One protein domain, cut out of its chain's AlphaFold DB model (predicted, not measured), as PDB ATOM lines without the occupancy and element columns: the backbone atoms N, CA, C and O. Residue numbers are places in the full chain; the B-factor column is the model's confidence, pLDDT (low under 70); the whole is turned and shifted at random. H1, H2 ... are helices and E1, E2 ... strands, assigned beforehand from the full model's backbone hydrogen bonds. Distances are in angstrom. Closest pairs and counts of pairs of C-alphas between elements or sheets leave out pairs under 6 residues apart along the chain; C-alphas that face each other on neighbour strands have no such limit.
ATOM      1  N   TYR A   5     166.991 215.755 251.026       88.94
ATOM      2  CA  TYR A   5     167.708 216.331 249.884       88.94
ATOM      3  C   TYR A   5     168.100 215.268 248.846       88.94
ATOM      4  O   TYR A   5     168.041 214.055 249.098       88.94
ATOM      5  N   THR A   6     168.404 215.702 247.625       85.25
ATOM      6  CA  THR A   6     169.151 214.898 246.644       85.25
ATOM      7  C   THR A   6     170.654 214.971 246.954       85.25
ATOM      8  O   THR A   6     171.066 215.902 247.642       85.25
ATOM      9  N   PRO A   7     171.500 214.065 246.424       81.62
ATOM     10  CA  PRO A   7     172.953 214.111 246.660       81.62
ATOM     11  C   PRO A   7     173.641 215.417 246.227       81.62
ATOM     12  O   PRO A   7     174.742 215.721 246.670       81.62
ATOM     13  N   LEU A   8     173.001 216.197 245.349       80.19
ATOM     14  CA  LEU A   8     173.493 217.494 244.878       80.19
ATOM     15  C   LEU A   8     172.782 218.684 245.554       80.19
ATOM     16  O   LEU A   8     172.893 219.810 245.081       80.19
ATOM     17  N   GLY A   9     172.046 218.443 246.644       84.38
ATOM     18  CA  GLY A   9     171.519 219.485 247.528       84.38
ATOM     19  C   GLY A   9     170.109 220.001 247.219       84.38
ATOM     20  O   GLY A   9     169.647 220.907 247.911       84.38
ATOM     21  N   ILE A  10     169.388 219.442 246.236       87.50
ATOM     22  CA  ILE A  10     167.999 219.853 245.940       87.50
ATOM     23  C   ILE A  10     167.078 219.385 247.070       87.50
ATOM     24  O   ILE A  10     167.014 218.188 247.353       87.50
ATOM     25  N   GLU A  11     166.314 220.299 247.672       89.94
ATOM     26  CA  GLU A  11     165.343 219.970 248.721       89.94
ATOM     27  C   GLU A  11     164.102 219.282 248.135       89.94
ATOM     28  O   GLU A  11     163.413 219.824 247.267       89.94
ATOM     29  N   LYS A  12     163.770 218.095 248.642       88.50
ATOM     30  CA  LYS A  12     162.561 217.342 248.287       88.50
ATOM     31  C   LYS A  12     161.371 217.877 249.083       88.50
ATOM     32  O   LYS A  12     161.450 218.017 250.298       88.50
ATOM     33  N   GLN A  13     160.253 218.141 248.408       87.31
ATOM     34  CA  GLN A  13     159.018 218.594 249.054       87.31
ATOM     35  C   GLN A  13     158.128 217.403 249.434       87.31
ATOM     36  O   GLN A  13     157.816 216.572 248.581       87.31
ATOM     37  N   ALA A  14     157.683 217.343 250.692       84.50
ATOM     38  CA  ALA A  14     156.653 216.409 251.145       84.50
ATOM     39  C   ALA A  14     155.277 217.090 251.248       84.50
ATOM     40  O   ALA A  14     155.168 218.311 251.391       84.50
ATOM     41  N   THR A  15     154.203 216.299 251.191       82.19
ATOM     42  CA  THR A  15     152.828 216.810 251.287       82.19
ATOM     43  C   THR A  15     152.617 217.573 252.596       82.19
ATOM     44  O   THR A  15     152.761 217.013 253.680       82.19
ATOM     45  N   GLY A  16     152.240 218.848 252.486       80.50
ATOM     46  CA  GLY A  16     151.979 219.727 253.629       80.50
ATOM     47  C   GLY A  16     153.219 220.392 254.242       80.50
ATOM     48  O   GLY A  16     153.058 221.232 255.126       80.50
ATOM     49  N   GLU A  17     154.438 220.080 253.785       82.31
ATOM     50  CA  GLU A  17     155.652 220.781 254.223       82.31
ATOM     51  C   GLU A  17     155.844 222.130 253.524       82.31
ATOM     52  O   GLU A  17     155.357 222.356 252.415       82.31
ATOM     53  N   ASN A  18     156.569 223.040 254.188       81.62
ATOM     54  CA  ASN A  18     156.934 224.360 253.664       81.62
ATOM     55  C   ASN A  18     155.732 225.226 253.214       81.62
ATOM     56  O   ASN A  18     155.877 226.106 252.359       81.62
ATOM     57  N   ALA A  19     154.538 225.001 253.777       81.88
ATOM     58  CA  ALA A  19     153.351 225.810 253.504       81.88
ATOM     59  C   ALA A  19     153.606 227.288 253.859       81.88
ATOM     60  O   ALA A  19     154.044 227.606 254.960       81.88
ATOM     61  N   GLY A  20     153.365 228.195 252.908       85.25
ATOM     62  CA  GLY A  20     153.680 229.626 253.045       85.25
ATOM     63  C   GLY A  20     155.128 230.012 252.708       85.25
ATOM     64  O   GLY A  20     155.393 231.184 252.466       85.25
ATOM     65  N   THR A  21     156.046 229.047 252.599       87.81
ATOM     66  CA  THR A  21     157.459 229.258 252.206       87.81
ATOM     67  C   THR A  21     157.829 228.571 250.886       87.81
ATOM     68  O   THR A  21     158.984 228.607 250.461       87.81
ATOM     69  N   TRP A  22     156.852 227.949 250.219       87.56
ATOM     70  CA  TRP A  22     157.036 227.155 248.999       87.56
ATOM     71  C   TRP A  22     157.692 227.934 247.858       87.56
ATOM     72  O   TRP A  22     158.543 227.387 247.164       87.56
ATOM     73  N   GLY A  23     157.338 229.214 247.688       87.19
ATOM     74  CA  GLY A  23     157.929 230.069 246.654       87.19
ATOM     75  C   GLY A  23     159.442 230.206 246.820       87.19
ATOM     76  O   GLY A  23     160.188 229.941 245.885       87.19
ATOM     77  N   THR A  24     159.903 230.518 248.034       90.06
ATOM     78  CA  THR A  24     161.336 230.622 248.341       90.06
ATOM     79  C   THR A  24     162.052 229.295 248.107       90.06
ATOM     80  O   THR A  24     163.058 229.263 247.409       90.06
ATOM     81  N   LYS A  25     161.504 228.187 248.626       90.12
ATOM     82  CA  LYS A  25     162.104 226.852 248.468       90.12
ATOM     83  C   LYS A  25     162.185 226.410 247.006       90.12
ATOM     84  O   LYS A  25     163.193 225.856 246.582       90.12
ATOM     85  N   THR A  26     161.141 226.690 246.229       90.50
ATOM     86  CA  THR A  26     161.113 226.382 244.795       90.50
ATOM     87  C   THR A  26     162.162 227.194 244.047       90.50
ATOM     88  O   THR A  26     162.915 226.613 243.275       90.50
ATOM     89  N   ASN A  27     162.268 228.499 244.312       90.94
ATOM     90  CA  ASN A  27     163.275 229.346 243.672       90.94
ATOM     91  C   ASN A  27     164.698 228.870 243.990       90.94
ATOM     92  O   ASN A  27     165.481 228.681 243.066       90.94
ATOM     93  N   THR A  28     164.999 228.557 245.255       92.31
ATOM     94  CA  THR A  28     166.297 227.979 245.640       92.31
ATOM     95  C   THR A  28     166.583 226.669 244.906       92.31
ATOM     96  O   THR A  28     167.677 226.479 244.387       92.31
ATOM     97  N   ASN A  29     165.603 225.769 244.794       91.12
ATOM     98  CA  ASN A  29     165.781 224.525 244.044       91.12
ATOM     99  C   ASN A  29     166.013 224.760 242.543       91.12
ATOM    100  O   ASN A  29     166.800 224.036 241.936       91.12
ATOM    101  N   LEU A  30     165.352 225.752 241.937       91.00
ATOM    102  CA  LEU A  30     165.569 226.121 240.534       91.00
ATOM    103  C   LEU A  30     166.976 226.689 240.311       91.00
ATOM    104  O   LEU A  30     167.618 226.343 239.324       91.00
ATOM    105  N   GLU A  31     167.477 227.495 241.244       89.94
ATOM    106  CA  GLU A  31     168.856 227.997 241.219       89.94
ATOM    107  C   GLU A  31     169.872 226.853 241.380       89.94
ATOM    108  O   GLU A  31     170.857 226.789 240.652       89.94
ATOM    109  N   ILE A  32     169.608 225.879 242.259       90.31
ATOM    110  CA  ILE A  32     170.446 224.674 242.380       90.31
ATOM    111  C   ILE A  32     170.434 223.860 241.069       90.31
ATOM    112  O   ILE A  32     171.470 223.341 240.651       90.31
ATOM    113  N   ILE A  33     169.291 223.756 240.384       88.75
ATOM    114  CA  ILE A  33     169.204 223.088 239.074       88.75
ATOM    115  C   ILE A  33     170.052 223.819 238.026       88.75
ATOM    116  O   ILE A  33     170.744 223.157 237.254       88.75
ATOM    117  N   GLU A  34     170.036 225.151 238.004       87.44
ATOM    118  CA  GLU A  34     170.889 225.949 237.115       87.44
ATOM    119  C   GLU A  34     172.375 225.631 237.354       87.44
ATOM    120  O   GLU A  34     173.065 225.210 236.415       87.44
ATOM    121  N   GLN A  35     172.812 225.639 238.617       88.44
ATOM    122  CA  GLN A  35     174.174 225.268 239.021       88.44
ATOM    123  C   GLN A  35     174.556 223.861 238.533       88.44
ATOM    124  O   GLN A  35     175.616 223.672 237.930       88.44
ATOM    125  N   ILE A  36     173.671 222.880 238.720       85.62
ATOM    126  CA  ILE A  36     173.911 221.477 238.350       85.62
ATOM    127  C   ILE A  36     173.813 221.228 236.843       85.62
ATOM    128  O   ILE A  36     174.429 220.283 236.357       85.62
ATOM    129  N   SER A  37     173.060 222.031 236.095       86.25
ATOM    130  CA  SER A  37     172.875 221.831 234.653       86.25
ATOM    131  C   SER A  37     174.079 222.284 233.827       86.25
ATOM    132  O   SER A  37     174.398 221.669 232.811       86.25
ATOM    133  N   GLY A  38     174.778 223.325 234.281       81.88
ATOM    134  CA  GLY A  38     175.901 223.902 233.544       81.88
ATOM    135  C   GLY A  38     176.601 225.058 234.251       81.88
ATOM    136  O   GLY A  38     177.363 225.771 233.606       81.88
ATOM    137  N   GLY A  39     176.351 225.264 235.547       90.94
ATOM    138  CA  GLY A  39     176.921 226.375 236.299       90.94
ATOM    139  C   GLY A  39     178.450 226.360 236.311       90.94
ATOM    140  O   GLY A  39     179.081 225.295 236.353       90.94
ATOM    141  N   PHE A  40     179.024 227.562 236.309       93.75
ATOM    142  CA  PHE A  40     180.456 227.820 236.411       93.75
ATOM    143  C   PHE A  40     180.808 228.407 237.776       93.75
ATOM    144  O   PHE A  40     180.120 229.305 238.261       93.75
ATOM    145  N   ILE A  41     181.915 227.950 238.358       95.62
ATOM    146  CA  ILE A  41     182.475 228.548 239.568       95.62
ATOM    147  C   ILE A  41     184.002 228.534 239.561       95.62
ATOM    148  O   ILE A  41     184.637 227.596 239.078       95.62
ATOM    149  N   GLN A  42     184.595 229.568 240.158       97.38
ATOM    150  CA  GLN A  42     186.022 229.618 240.457       97.38
ATOM    151  C   GLN A  42     186.265 229.240 241.915       97.38
ATOM    152  O   GLN A  42     185.656 229.806 242.825       97.38
ATOM    153  N   LYS A  43     187.211 228.331 242.144       97.62
ATOM    154  CA  LYS A  43     187.680 227.950 243.474       97.62
ATOM    155  C   LYS A  43     189.179 228.189 243.579       97.62
ATOM    156  O   LYS A  43     189.979 227.468 242.987       97.62
ATOM    157  N   SER A  44     189.566 229.182 244.375       98.06
ATOM    158  CA  SER A  44     190.978 229.369 244.711       98.06
ATOM    159  C   SER A  44     191.467 228.219 245.590       98.06
ATOM    160  O   SER A  44     190.827 227.876 246.587       98.06
ATOM    161  N   ILE A  45     192.614 227.655 245.220       98.44
ATOM    162  CA  ILE A  45     193.353 226.640 245.984       98.44
ATOM    163  C   ILE A  45     194.783 227.109 246.294       98.44
ATOM    164  O   ILE A  45     195.668 226.292 246.534       98.44
ATOM    165  N   ALA A  46     195.015 228.428 246.274       97.94
ATOM    166  CA  ALA A  46     196.314 229.042 246.539       97.94
ATOM    167  C   ALA A  46     196.894 228.626 247.900       97.94
ATOM    168  O   ALA A  46     196.163 228.513 248.886       97.94
ATOM    169  N   GLY A  47     198.216 228.463 247.970       97.69
ATOM    170  CA  GLY A  47     198.914 228.078 249.199       97.69
ATOM    171  C   GLY A  47     199.999 227.027 248.985       97.69
ATOM    172  O   GLY A  47     200.422 226.768 247.860       97.69
ATOM    173  N   GLY A  48     200.504 226.471 250.085       97.88
ATOM    174  CA  GLY A  48     201.350 225.272 250.068       97.88
ATOM    175  C   GLY A  48     200.512 224.002 249.926       97.88
ATOM    176  O   GLY A  48     199.310 224.081 249.705       97.88
ATOM    177  N   ALA A  49     201.128 222.833 250.108       98.19
ATOM    178  CA  ALA A  49     200.405 221.566 250.020       98.19
ATOM    179  C   ALA A  49     199.218 221.513 251.002       98.19
ATOM    180  O   ALA A  49     199.396 221.685 252.210       98.19
ATOM    181  N   GLN A  50     198.013 221.279 250.482       97.88
ATOM    182  CA  GLN A  50     196.771 221.286 251.260       97.88
ATOM    183  C   GLN A  50     195.656 220.491 250.568       97.88
ATOM    184  O   GLN A  50     195.715 220.216 249.366       97.88
ATOM    185  N   THR A  51     194.613 220.185 251.341       98.38
ATOM    186  CA  THR A  51     193.381 219.557 250.857       98.38
ATOM    187  C   THR A  51     192.225 220.549 250.918       98.38
ATOM    188  O   THR A  51     191.896 221.063 251.985       98.38
ATOM    189  N   THR A  52     191.573 220.789 249.786       98.31
ATOM    190  CA  THR A  52     190.367 221.609 249.662       98.31
ATOM    191  C   THR A  52     189.156 220.702 249.462       98.31
ATOM    192  O   THR A  52     189.006 220.073 248.418       98.31
ATOM    193  N   ALA A  53     188.267 220.634 250.450       97.75
ATOM    194  CA  ALA A  53     187.013 219.904 250.306       97.75
ATOM    195  C   ALA A  53     185.964 220.758 249.580       97.75
ATOM    196  O   ALA A  53     185.739 221.909 249.952       97.75
ATOM    197  N   LEU A  54     185.316 220.185 248.567       96.12
ATOM    198  CA  LEU A  54     184.098 220.720 247.967       96.12
ATOM    199  C   LEU A  54     182.916 219.980 248.607       96.12
ATOM    200  O   LEU A  54     182.712 218.792 248.359       96.12
ATOM    201  N   SER A  55     182.180 220.660 249.483       91.50
ATOM    202  CA  SER A  55     181.157 220.057 250.347       91.50
ATOM    203  C   SER A  55     179.735 220.392 249.912       91.50
ATOM    204  O   SER A  55     179.469 221.516 249.487       91.50
ATOM    205  N   VAL A  56     178.813 219.443 250.087       86.31
ATOM    206  CA  VAL A  56     177.368 219.657 249.890       86.31
ATOM    207  C   VAL A  56     176.870 220.783 250.798       86.31
ATOM    208  O   VAL A  56     177.246 220.850 251.966       86.31
ATOM    209  N   SER A  57     176.019 221.656 250.253       87.00
ATOM    210  CA  SER A  57     175.299 222.686 251.007       87.00
ATOM    211  C   SER A  57     173.797 222.509 250.781       87.00
ATOM    212  O   SER A  57     173.193 223.150 249.920       87.00
ATOM    213  N   ASP A  58     173.206 221.576 251.524       85.62
ATOM    214  CA  ASP A  58     171.822 221.137 251.346       85.62
ATOM    215  C   ASP A  58     170.811 222.287 251.442       85.62
ATOM    216  O   ASP A  58     170.800 223.053 252.407       85.62
ATOM    217  N   GLY A  59     169.935 222.400 250.437       82.19
ATOM    218  CA  GLY A  59     168.865 223.400 250.420       82.19
ATOM    219  C   GLY A  59     169.354 224.842 250.303       82.19
ATOM    220  O   GLY A  59     168.632 225.760 250.696       82.19
ATOM    221  N   SER A  60     170.570 225.051 249.793       85.56
ATOM    222  CA  SER A  60     171.161 226.370 249.574       85.56
ATOM    223  C   SER A  60     171.952 226.415 248.271       85.56
ATOM    224  O   SER A  60     172.409 225.390 247.767       85.56
ATOM    225  N   THR A  61     172.111 227.611 247.719       85.94
ATOM    226  CA  THR A  61     172.891 227.832 246.504       85.94
ATOM    227  C   THR A  61     174.373 228.020 246.811       85.94
ATOM    228  O   THR A  61     174.759 228.406 247.913       85.94
ATOM    229  N   GLY A  62     175.222 227.780 245.809       84.50
ATOM    230  CA  GLY A  62     176.636 228.168 245.855       84.50
ATOM    231  C   GLY A  62     177.585 227.084 246.361       84.50
ATOM    232  O   GLY A  62     178.777 227.346 246.491       84.50
ATOM    233  N   ALA A  63     177.098 225.863 246.595       90.38
ATOM    234  CA  ALA A  63     177.964 224.718 246.854       90.38
ATOM    235  C   ALA A  63     178.881 224.481 245.638       90.38
ATOM    236  O   ALA A  63     178.397 224.194 244.540       90.38
ATOM    237  N   GLU A  64     180.207 224.591 245.791       93.44
ATOM    238  CA  GLU A  64     181.096 224.574 244.621       93.44
ATOM    239  C   GLU A  64     181.027 223.245 243.855       93.44
ATOM    240  O   GLU A  64     180.980 223.256 242.629       93.44
ATOM    241  N   LEU A  65     180.894 222.104 244.549       92.94
ATOM    242  CA  LEU A  65     180.715 220.790 243.906       92.94
ATOM    243  C   LEU A  65     179.422 220.646 243.085       92.94
ATOM    244  O   LEU A  65     179.294 219.674 242.337       92.94
ATOM    245  N   ALA A  66     178.424 221.514 243.278       91.75
ATOM    246  CA  ALA A  66     177.165 221.417 242.544       91.75
ATOM    247  C   ALA A  66     177.335 221.871 241.087       91.75
ATOM    248  O   ALA A  66     176.591 221.408 240.225       91.75
ATOM    249  N   HIS A  67     178.348 222.691 240.804       93.31
ATOM    250  CA  HIS A  67     178.643 223.246 239.487       93.31
ATOM    251  C   HIS A  67     179.247 222.189 238.559       93.31
ATOM    252  O   HIS A  67     180.074 221.381 238.984       93.31
ATOM    253  N   ARG A  68     178.865 222.190 237.275       92.81
ATOM    254  CA  ARG A  68     179.469 221.281 236.280       92.81
ATOM    255  C   ARG A  68     180.811 221.785 235.779       92.81
ATOM    256  O   ARG A  68     181.606 220.964 235.337       92.81
ATOM    257  N   MET A  69     181.064 223.091 235.844       95.00
ATOM    258  CA  MET A  69     182.326 223.697 235.429       95.00
ATOM    259  C   MET A  69     183.017 224.319 236.642       95.00
ATOM    260  O   MET A  69     182.512 225.278 237.223       95.00
ATOM    261  N   ILE A  70     184.167 223.771 237.032       97.25
ATOM    262  CA  ILE A  70     184.923 224.237 238.200       97.25
ATOM    263  C   ILE A  70     186.324 224.632 237.749       97.25
ATOM    264  O   ILE A  70     187.088 223.802 237.258       97.25
ATOM    265  N   GLU A  71     186.674 225.899 237.939       98.00
ATOM    266  CA  GLU A  71     188.009 226.415 237.663       98.00
ATOM    267  C   GLU A  71     188.809 226.554 238.958       98.00
ATOM    268  O   GLU A  71     188.469 227.339 239.844       98.00
ATOM    269  N   PHE A  72     189.905 225.809 239.053       98.50
ATOM    270  CA  PHE A  72     190.865 225.928 240.137       98.50
ATOM    271  C   PHE A  72     191.849 227.056 239.844       98.50
ATOM    272  O   PHE A  72     192.548 227.037 238.829       98.50
ATOM    273  N   THR A  73     191.913 228.037 240.742       98.50
ATOM    274  CA  THR A  73     192.714 229.257 240.569       98.50
ATOM    275  C   THR A  73     193.705 229.468 241.712       98.50
ATOM    276  O   THR A  73     193.685 228.773 242.732       98.50
ATOM    277  N   GLY A  74     194.577 230.462 241.541       98.06
ATOM    278  CA  GLY A  74     195.521 230.909 242.563       98.06
ATOM    279  C   GLY A  74     196.946 230.391 242.366       98.06
ATOM    280  O   GLY A  74     197.205 229.493 241.569       98.06
ATOM    281  N   THR A  75     197.891 230.993 243.086       98.31
ATOM    282  CA  THR A  75     199.299 230.577 243.071       98.31
ATOM    283  C   THR A  75     199.524 229.463 244.080       98.31
ATOM    284  O   THR A  75     199.285 229.644 245.277       98.31
ATOM    285  N   ILE A  76     200.003 228.318 243.599       98.50
ATOM    286  CA  ILE A  76     200.285 227.138 244.411       98.50
ATOM    287  C   ILE A  76     201.795 226.950 244.561       98.50
ATOM    288  O   ILE A  76     202.582 227.164 243.639       98.50
ATOM    289  N   THR A  77     202.201 226.566 245.764       98.19
ATOM    290  CA  THR A  77     203.600 226.376 246.182       98.19
ATOM    291  C   THR A  77     203.866 224.953 246.679       98.19
ATOM    292  O   THR A  77     204.949 224.654 247.172       98.19
ATOM    293  N   GLY A  78     202.880 224.066 246.537       98.38
ATOM    294  CA  GLY A  78     202.965 222.638 246.810       98.38
ATOM    295  C   GLY A  78     201.835 221.889 246.105       98.38
ATOM    296  O   GLY A  78     200.953 222.502 245.504       98.38
ATOM    297  N   ASN A  79     201.869 220.557 246.167       98.50
ATOM    298  CA  ASN A  79     200.843 219.716 245.549       98.50
ATOM    299  C   ASN A  79     199.484 219.916 246.229       98.50
ATOM    300  O   ASN A  79     199.375 219.858 247.455       98.50
ATOM    301  N   GLN A  80     198.448 220.094 245.421       98.75
ATOM    302  CA  GLN A  80     197.086 220.340 245.871       98.75
ATOM    303  C   GLN A  80     196.230 219.082 245.771       98.75
ATOM    304  O   GLN A  80     196.325 218.326 244.802       98.75
ATOM    305  N   ILE A  81     195.326 218.906 246.732       98.62
ATOM    306  CA  ILE A  81     194.268 217.894 246.678       98.62
ATOM    307  C   ILE A  81     192.920 218.607 246.776       98.62
ATOM    308  O   ILE A  81     192.713 219.441 247.650       98.62
ATOM    309  N   VAL A  82     191.987 218.261 245.900       98.69
ATOM    310  CA  VAL A  82     190.594 218.697 245.929       98.69
ATOM    311  C   VAL A  82     189.714 217.465 246.079       98.69
ATOM    312  O   VAL A  82     189.876 216.494 245.335       98.69
ATOM    313  N   THR A  83     188.800 217.482 247.052       98.12
ATOM    314  CA  THR A  83     187.986 216.306 247.386       98.12
ATOM    315  C   THR A  83     186.489 216.542 247.287       98.12
ATOM    316  O   THR A  83     186.011 217.583 247.732       98.12
ATOM    317  N   ILE A  84     185.753 215.529 246.830       97.19
ATOM    318  CA  ILE A  84     184.283 215.448 246.885       97.19
ATOM    319  C   ILE A  84     183.806 214.284 247.787       97.19
ATOM    320  O   ILE A  84     184.565 213.331 247.991       97.19
ATOM    321  N   PRO A  85     182.579 214.330 248.343       95.44
ATOM    322  CA  PRO A  85     181.980 213.222 249.100       95.44
ATOM    323  C   PRO A  85     181.819 211.931 248.285       95.44
ATOM    324  O   PRO A  85     181.661 211.990 247.069       95.44
ATOM    325  N   LEU A  86     181.843 210.773 248.960       93.81
ATOM    326  CA  LEU A  86     181.845 209.428 248.347       93.81
ATOM    327  C   LEU A  86     180.628 209.122 247.462       93.81
ATOM    328  O   LEU A  86     180.728 208.329 246.533       93.81
ATOM    329  N   ASP A  87     179.487 209.730 247.762       90.50
ATOM    330  CA  ASP A  87     178.198 209.495 247.112       90.50
ATOM    331  C   ASP A  87     177.922 210.440 245.935       90.50
ATOM    332  O   ASP A  87     176.890 210.329 245.270       90.50
ATOM    333  N   VAL A  88     178.845 211.358 245.634       92.25
ATOM    334  CA  VAL A  88     178.717 212.241 244.475       92.25
ATOM    335  C   VAL A  88     178.841 211.427 243.191       92.25
ATOM    336  O   VAL A  88     179.910 210.900 242.880       92.25
ATOM    337  N   GLN A  89     177.752 211.387 242.423       93.75
ATOM    338  CA  GLN A  89     177.666 210.721 241.125       93.75
ATOM    339  C   GLN A  89     177.309 211.723 240.024       93.75
ATOM    340  O   GLN A  89     176.164 212.168 239.935       93.75
ATOM    341  N   THR A  90     178.278 212.107 239.188       92.19
ATOM    342  CA  THR A  90     178.088 213.127 238.143       92.19
ATOM    343  C   THR A  90     179.319 213.279 237.232       92.19
ATOM    344  O   THR A  90     180.319 212.588 237.399       92.19
ATOM    345  N   PHE A  91     179.275 214.212 236.281       93.62
ATOM    346  CA  PHE A  91     180.431 214.658 235.500       93.62
ATOM    347  C   PHE A  91     180.853 216.082 235.879       93.62
ATOM    348  O   PHE A  91     180.025 216.895 236.291       93.62
ATOM    349  N   TYR A  92     182.132 216.393 235.690       95.56
ATOM    350  CA  TYR A  92     182.700 217.729 235.843       95.56
ATOM    351  C   TYR A  92     183.575 218.078 234.642       95.56
ATOM    352  O   TYR A  92     184.324 217.240 234.145       95.56
ATOM    353  N   ILE A  93     183.523 219.336 234.228       95.19
ATOM    354  CA  ILE A  93     184.557 220.000 233.446       95.19
ATOM    355  C   ILE A  93     185.413 220.766 234.453       95.19
ATOM    356  O   ILE A  93     184.949 221.697 235.109       95.19
ATOM    357  N   LEU A  94     186.654 220.333 234.616       96.38
ATOM    358  CA  LEU A  94     187.617 220.929 235.527       96.38
ATOM    359  C   LEU A  94     188.612 221.756 234.723       96.38
ATOM    360  O   LEU A  94     189.162 221.256 233.741       96.38
ATOM    361  N   ARG A  95     188.893 222.978 235.173       96.56
ATOM    362  CA  ARG A  95     189.959 223.818 234.623       96.56
ATOM    363  C   ARG A  95     191.057 224.018 235.654       96.56
ATOM    364  O   ARG A  95     190.779 224.458 236.766       96.56
ATOM    365  N   ASN A  96     192.306 223.753 235.282       97.50
ATOM    366  CA  ASN A  96     193.464 224.149 236.077       97.50
ATOM    367  C   ASN A  96     194.047 225.469 235.555       97.50
ATOM    368  O   ASN A  96     194.790 225.476 234.573       97.50
ATOM    369  N   SER A  97     193.735 226.560 236.253       98.12
ATOM    370  CA  SER A  97     194.264 227.912 236.017       98.12
ATOM    371  C   SER A  97     195.205 228.361 237.141       98.12
ATOM    372  O   SER A  97     195.414 229.556 237.359       98.12
ATOM    373  N   THR A  98     195.758 227.413 237.902       98.44
ATOM    374  CA  THR A  98     196.752 227.725 238.934       98.44
ATOM    375  C   THR A  98     198.080 228.158 238.317       98.44
ATOM    376  O   THR A  98     198.449 227.731 237.221       98.44
ATOM    377  N   SER A  99     198.830 228.989 239.040       97.25
ATOM    378  CA  SER A  99     200.236 229.273 238.736       97.25
ATOM    379  C   SER A  99     201.159 228.523 239.697       97.25
ATOM    380  O   SER A  99     200.816 228.322 240.859       97.25
ATOM    381  N   GLY A 100     202.331 228.104 239.212       95.56
ATOM    382  CA  GLY A 100     203.231 227.181 239.913       95.56
ATOM    383  C   GLY A 100     203.339 225.831 239.196       95.56
ATOM    384  O   GLY A 100     202.478 225.472 238.393       95.56
ATOM    385  N   SER A 101     204.420 225.097 239.463       96.25
ATOM    386  CA  SER A 101     204.709 223.798 238.832       96.25
ATOM    387  C   SER A 101     204.472 222.662 239.829       96.25
ATOM    388  O   SER A 101     205.405 222.016 240.299       96.25
ATOM    389  N   TYR A 102     203.208 222.468 240.202       98.25
ATOM    390  CA  TYR A 102     202.772 221.460 241.172       98.25
ATOM    391  C   TYR A 102     201.491 220.778 240.698       98.25
ATOM    392  O   TYR A 102     200.767 221.312 239.854       98.25
ATOM    393  N   THR A 103     201.219 219.586 241.224       98.31
ATOM    394  CA  THR A 103     200.039 218.816 240.819       98.31
ATOM    395  C   THR A 103     198.762 219.344 241.469       98.31
ATOM    396  O   THR A 103     198.783 219.875 242.582       98.31
ATOM    397  N   VAL A 104     197.632 219.148 240.786       98.56
ATOM    398  CA  VAL A 104     196.287 219.350 241.344       98.56
ATOM    399  C   VAL A 104     195.517 218.046 241.187       98.56
ATOM    400  O   VAL A 104     195.138 217.666 240.079       98.56
ATOM    401  N   GLN A 105     195.317 217.335 242.292       98.25
ATOM    402  CA  GLN A 105     194.591 216.069 242.318       98.25
ATOM    403  C   GLN A 105     193.121 216.297 242.656       98.25
ATOM    404  O   GLN A 105     192.812 216.916 243.666       98.25
ATOM    405  N   PHE A 106     192.220 215.742 241.852       98.38
ATOM    406  CA  PHE A 106     190.791 215.681 242.131       98.38
ATOM    407  C   PHE A 106     190.397 214.239 242.462       98.38
ATOM    408  O   PHE A 106     190.622 213.323 241.663       98.38
ATOM    409  N   LYS A 107     189.838 214.019 243.653       97.88
ATOM    410  CA  LYS A 107     189.507 212.677 244.154       97.88
ATOM    411  C   LYS A 107     188.290 212.675 245.070       97.88
ATOM    412  O   LYS A 107     187.802 213.717 245.493       97.88
ATOM    413  N   TYR A 108     187.837 211.488 245.440       97.62
ATOM    414  CA  TYR A 108     186.936 211.341 246.573       97.62
ATOM    415  C   TYR A 108     187.661 211.570 247.906       97.62
ATOM    416  O   TYR A 108     188.865 211.331 248.029       97.62
ATOM    417  N   VAL A 109     186.923 212.054 248.908       96.56
ATOM    418  CA  VAL A 109     187.443 212.411 250.242       96.56
ATOM    419  C   VAL A 109     188.105 211.238 250.970       96.56
ATOM    420  O   VAL A 109     189.031 211.435 251.757       96.56
ATOM    421  N   SER A 110     187.682 210.012 250.673       94.75
ATOM    422  CA  SER A 110     188.284 208.776 251.161       94.75
ATOM    423  C   SER A 110     188.174 207.673 250.100       94.75
ATOM    424  O   SER A 110     187.736 207.924 248.977       94.75
ATOM    425  N   GLY A 111     188.628 206.468 250.445       92.31
ATOM    426  CA  GLY A 111     188.679 205.334 249.528       92.31
ATOM    427  C   GLY A 111     189.977 205.249 248.726       92.31
ATOM    428  O   GLY A 111     190.793 206.175 248.696       92.31
ATOM    429  N   SER A 112     190.172 204.096 248.090       93.94
ATOM    430  CA  SER A 112     191.327 203.777 247.245       93.94
ATOM    431  C   SER A 112     190.986 203.699 245.754       93.94
ATOM    432  O   SER A 112     191.773 203.156 244.978       93.94
ATOM    433  N   GLY A 113     189.804 204.171 245.351       93.62
ATOM    434  CA  GLY A 113     189.427 204.253 243.942       93.62
ATOM    435  C   GLY A 113     190.292 205.257 243.175       93.62
ATOM    436  O   GLY A 113     191.020 206.062 243.763       93.62
ATOM    437  N   SER A 114     190.233 205.195 241.844       96.19
ATOM    438  CA  SER A 114     191.043 206.055 240.976       96.19
ATOM    439  C   SER A 114     190.766 207.543 241.215       96.19
ATOM    440  O   SER A 114     189.641 207.942 241.508       96.19
ATOM    441  N   SER A 115     191.791 208.373 241.034       96.81
ATOM    442  CA  SER A 115     191.709 209.837 241.073       96.81
ATOM    443  C   SER A 115     192.154 210.438 239.749       96.81
ATOM    444  O   SER A 115     192.972 209.840 239.051       96.81
ATOM    445  N   PHE A 116     191.720 211.661 239.461       96.75
ATOM    446  CA  PHE A 116     192.301 212.454 238.384       96.75
ATOM    447  C   PHE A 116     193.387 213.387 238.937       96.75
ATOM    448  O   PHE A 116     193.293 213.863 240.067       96.75
ATOM    449  N   THR A 117     194.457 213.642 238.187       96.75
ATOM    450  CA  THR A 117     195.514 214.575 238.598       96.75
ATOM    451  C   THR A 117     196.015 215.352 237.394       96.75
ATOM    452  O   THR A 117     196.565 214.761 236.469       96.75
ATOM    453  N   PHE A 118     195.874 216.676 237.440       96.06
ATOM    454  CA  PHE A 118     196.643 217.555 236.569       96.06
ATOM    455  C   PHE A 118     198.120 217.430 236.958       96.06
ATOM    456  O   PHE A 118     198.471 217.615 238.132       96.06
ATOM    457  N   SER A 119     198.982 217.110 235.992       94.94
ATOM    458  CA  SER A 119     200.431 217.129 236.199       94.94
ATOM    459  C   SER A 119     200.926 218.556 236.494       94.94
ATOM    460  O   SER A 119     200.191 219.536 236.349       94.94
ATOM    461  N   ALA A 120     202.187 218.689 236.912       95.12
ATOM    462  CA  ALA A 120     202.772 219.984 237.259       95.12
ATOM    463  C   ALA A 120     202.669 221.021 236.120       95.12
ATOM    464  O   ALA A 120     202.422 222.202 236.376       95.12
ATOM    465  N   SER A 121     202.786 220.568 234.868       91.31
ATOM    466  CA  SER A 121     202.668 221.387 233.658       91.31
ATOM    467  C   SER A 121     201.281 221.352 233.010       91.31
ATOM    468  O   SER A 121     200.980 222.253 232.234       91.31
ATOM    469  N   ASP A 122     200.416 220.387 233.342       91.81
ATOM    470  CA  ASP A 122     199.062 220.305 232.781       91.81
ATOM    471  C   ASP A 122     198.192 221.456 233.313       91.81
ATOM    472  O   ASP A 122     197.994 221.632 234.525       91.81
ATOM    473  N   LYS A 123     197.714 222.282 232.385       92.12
ATOM    474  CA  LYS A 123     196.879 223.466 232.608       92.12
ATOM    475  C   LYS A 123     195.734 223.444 231.597       92.12
ATOM    476  O   LYS A 123     195.834 222.814 230.546       92.12
ATOM    477  N   GLY A 124     194.649 224.146 231.904       92.50
ATOM    478  CA  GLY A 124     193.452 224.158 231.060       92.50
ATOM    479  C   GLY A 124     192.443 223.071 231.430       92.50
ATOM    480  O   GLY A 124     192.338 222.699 232.599       92.50
ATOM    481  N   ASP A 125     191.670 222.615 230.445       93.00
ATOM    482  CA  ASP A 125     190.409 221.898 230.662       93.00
ATOM    483  C   ASP A 125     190.541 220.376 230.603       93.00
ATOM    484  O   ASP A 125     191.281 219.826 229.783       93.00
ATOM    485  N   LYS A 126     189.774 219.690 231.455       92.88
ATOM    486  CA  LYS A 126     189.606 218.231 231.473       92.88
ATOM    487  C   LYS A 126     188.175 217.873 231.855       92.88
ATOM    488  O   LYS A 126     187.563 218.557 232.670       92.88
ATOM    489  N   MET A 127     187.653 216.775 231.310       93.19
ATOM    490  CA  MET A 127     186.363 216.226 231.726       93.19
ATOM    491  C   MET A 127     186.573 214.960 232.550       93.19
ATOM    492  O   MET A 127     187.282 214.039 232.135       93.19
ATOM    493  N   VAL A 128     185.935 214.914 233.714       95.75
ATOM    494  CA  VAL A 128     185.981 213.770 234.624       95.75
ATOM    495  C   VAL A 128     184.576 213.318 234.998       95.75
ATOM    496  O   VAL A 128     183.630 214.102 234.982       95.75
ATOM    497  N   PHE A 129     184.450 212.054 235.381       96.31
ATOM    498  CA  PHE A 129     183.226 211.463 235.901       96.31
ATOM    499  C   PHE A 129     183.477 210.972 237.320       96.31
ATOM    500  O   PHE A 129     184.300 210.085 237.542       96.31
ATOM    501  N   ALA A 130     182.756 211.553 238.269       95.88
ATOM    502  CA  ALA A 130     182.585 211.017 239.605       95.88
ATOM    503  C   ALA A 130     181.554 209.882 239.507       95.88
ATOM    504  O   ALA A 130     180.362 210.141 239.342       95.88
ATOM    505  N   SER A 131     182.006 208.626 239.489       95.19
ATOM    506  CA  SER A 131     181.141 207.476 239.183       95.19
ATOM    507  C   SER A 131     180.250 207.045 240.350       95.19
ATOM    508  O   SER A 131     179.171 206.503 240.104       95.19
ATOM    509  N   ALA A 132     180.721 207.242 241.586       93.62
ATOM    510  CA  ALA A 132     180.200 206.606 242.797       93.62
ATOM    511  C   ALA A 132     179.945 205.090 242.614       93.62
ATOM    512  O   ALA A 132     178.962 204.548 243.115       93.62
ATOM    513  N   ASP A 133     180.807 204.402 241.851       94.31
ATOM    514  CA  ASP A 133     180.635 202.991 241.453       94.31
ATOM    515  C   ASP A 133     180.857 201.986 242.593       94.31
ATOM    516  O   ASP A 133     180.539 200.807 242.448       94.31
ATOM    517  N   ASP A 134     181.388 202.448 243.722       94.94
ATOM    518  CA  ASP A 134     181.629 201.662 244.926       94.94
ATOM    519  C   ASP A 134     181.404 202.544 246.165       94.94
ATOM    520  O   ASP A 134     181.826 203.698 246.195       94.94
ATOM    521  N   GLY A 135     180.747 202.018 247.201       91.88
ATOM    522  CA  GLY A 135     180.417 202.792 248.406       91.88
ATOM    523  C   GLY A 135     181.607 203.106 249.324       91.88
ATOM    524  O   GLY A 135     181.476 203.924 250.229       91.88
ATOM    525  N   THR A 136     182.755 202.452 249.122       95.00
ATOM    526  CA  THR A 136     183.985 202.648 249.912       95.00
ATOM    527  C   THR A 136     185.127 203.193 249.061       95.00
ATOM    528  O   THR A 136     185.891 204.033 249.529       95.00
ATOM    529  N   ASN A 137     185.257 202.721 247.819       95.94
ATOM    530  CA  ASN A 137     186.363 203.021 246.909       95.94
ATOM    531  C   ASN A 137     185.876 203.537 245.539       95.94
ATOM    532  O   ASN A 137     186.263 202.971 244.510       95.94
ATOM    533  N   PRO A 138     185.037 204.588 245.498       96.88
ATOM    534  CA  PRO A 138     184.510 205.123 244.248       96.88
ATOM    535  C   PRO A 138     185.623 205.716 243.379       96.88
ATOM    536  O   PRO A 138     186.639 206.206 243.882       96.88
ATOM    537  N   LYS A 139     185.441 205.674 242.056       97.12
ATOM    538  CA  LYS A 139     186.461 206.093 241.084       97.12
ATOM    539  C   LYS A 139     186.147 207.438 240.427       97.12
ATOM    540  O   LYS A 139     185.016 207.739 240.062       97.12
ATOM    541  N   ILE A 140     187.184 208.231 240.191       97.31
ATOM    542  CA  ILE A 140     187.152 209.312 239.209       97.31
ATOM    543  C   ILE A 140     187.645 208.747 237.879       97.31
ATOM    544  O   ILE A 140     188.786 208.294 237.776       97.31
ATOM    545  N   LEU A 141     186.780 208.765 236.869       95.06
ATOM    546  CA  LEU A 141     187.115 208.387 235.497       95.06
ATOM    547  C   LEU A 141     187.398 209.646 234.676       95.06
ATOM    548  O   LEU A 141     186.842 210.705 234.949       95.06
ATOM    549  N   THR A 142     188.233 209.541 233.650       90.31
ATOM    550  CA  THR A 142     188.601 210.666 232.780       90.31
ATOM    551  C   THR A 142     188.127 210.412 231.360       90.31
ATOM    552  O   THR A 142     188.350 209.321 230.834       90.31
ATOM    553  N   LEU A 143     187.543 211.422 230.711       84.94
ATOM    554  CA  LEU A 143     187.453 211.425 229.253       84.94
ATOM    555  C   LEU A 143     188.745 212.020 228.701       84.94
ATOM    556  O   LEU A 143     189.099 213.150 229.039       84.94
ATOM    557  N   ALA A 144     189.436 211.280 227.841       72.38
ATOM    558  CA  ALA A 144     190.542 211.835 227.080       72.38
ATOM    559  C   ALA A 144     189.989 212.885 226.099       72.38
ATOM    560  O   ALA A 144     189.292 212.546 225.144       72.38
ATOM    561  N   ILE A 145     190.265 214.166 226.352       68.50
ATOM    562  CA  ILE A 145     189.949 215.272 225.442       68.50
ATOM    563  C   ILE A 145     191.284 215.852 224.979       68.50
ATOM    564  O   ILE A 145     192.067 216.319 225.801       68.50
ATOM    565  N   GLY A 146     191.551 215.806 223.672       59.88
ATOM    566  CA  GLY A 146     192.729 216.443 223.070       59.88
ATOM    567  C   GLY A 146     194.068 215.711 223.232       59.88
ATOM    568  O   GLY A 146     195.080 216.253 222.806       59.88
ATOM    569  N   THR A 147     194.104 214.498 223.790       57.25
ATOM    570  CA  THR A 147     195.366 213.752 223.960       57.25
ATOM    571  C   THR A 147     195.763 212.984 222.695       57.25
ATOM    572  O   THR A 147     196.926 212.967 222.340       57.25
TER     573      THR A 147
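Overview. This is residues 5 to 147 of the 262 residues of an uncharacterized protein of Rhodospirillaceae bacterium TMED8 (UniProt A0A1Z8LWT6). Two sheets lie face to face as a sandwich, one of five strands, E1, E3, E5, E8 and E9, and one of four, E2, E4, E6 and E7, their strands nearly aligned and the larger sheet strongly twisted. From one end of this sandwich the helix H1 reaches away as an arm, residues 14 to 21 stick out at its far end, and the link of residues 54 to 68 loops out toward the helix. The printed part has 143 residues with one named helix and nine named strands, in the order H1 E1 E2 E3 E4 E5 E6 E7 E8 E9; the class is mixed, helices and strands, with under half of the residues, 67, in named elements. Both sheets are mixed, in the orders E1 E3 E5 E8 E9 and E2 E4 E6 E7. The whole is compact, with a radius of gyration of the C-alphas of 16.4 A, yet elongated, spanning 54 by 30 by 29 A.

Along the chain. In the larger sheet E1 is residues 40 to 44, E3 residues 69 to 75, E5 residues 90 to 99, E8 residues 124 to 130 and E9 residues 140 to 143. E5, the longest strand, is 27.4 A from first to last C-alpha, E3 19.8 A and E8 19.1 A; E1 is 13.5 A and E9 10.2 A. E5 begins with C-alpha 90 at (178.088, 213.127, 238.143), and E9 ends with C-alpha 143 at (187.453, 211.425, 229.253). In the smaller sheet E2 is residues 50 to 53 and 9.9 A, E4 residues 80 to 84 and 13.7 A, E6 residues 104 to 108 and 13.4 A, and E7 residues 116 to 118 and 6.9 A. H1 is residues 22 to 38, 24.6 A, and begins with C-alpha 22 at (157.036, 227.155, 248.999).

Arrangement. In the larger sheet E1 and E9 are the edge strands. E1 and E3 are parallel at 23 degrees, with N 43 and O 71 within hydrogen-bond range at 2.8 A. E3 and E5 are parallel at 21 degrees, with N 72 and O 95 at 2.8 A. E5 and E8 are antiparallel at 147 degrees, with N 92 and O 128 at 2.8 A. The hairpin E8 and E9 is antiparallel at 129 degrees, with N 129 and O 141 at 2.8 A. The parts of the two sheets that face each other are 9.5 A apart centre to centre, their best planes 15 degrees apart. In the smaller sheet E2 and E4 are parallel at 19 degrees, with N 52 and O 81 at 2.8 A, and E4 and E6 are parallel at 26 degrees, with N 82 and O 105 at 2.7 A. The hairpin E6 and E7 is antiparallel at 168 degrees, with N 106 and O 116 at 2.8 A. Between the sheets, the closest C-alphas of E7 and E9 are those of Phe 116 and Ile 140, 6.1 A apart. H1 is on the larger sheet but only grazes it, with residues 34 to 38; its closest C-alphas to E3 are those of Gly 38 and Met 69, 6.7 A apart. Every O i to N i+4 pair of H1 is within hydrogen-bond range.

Size, cuts and confidence. The C-alphas farthest apart are those of Gly 16 and Ser 101, 54.9 A. Without residues 14 to 21, which stand free, the body spans 49 by 30 by 29 A. The printed part has no cut, and its one long link is E2 to E3, with 15 residues. The mean pLDDT of the printed part is 92.2, with residues 145 to 147 under 70.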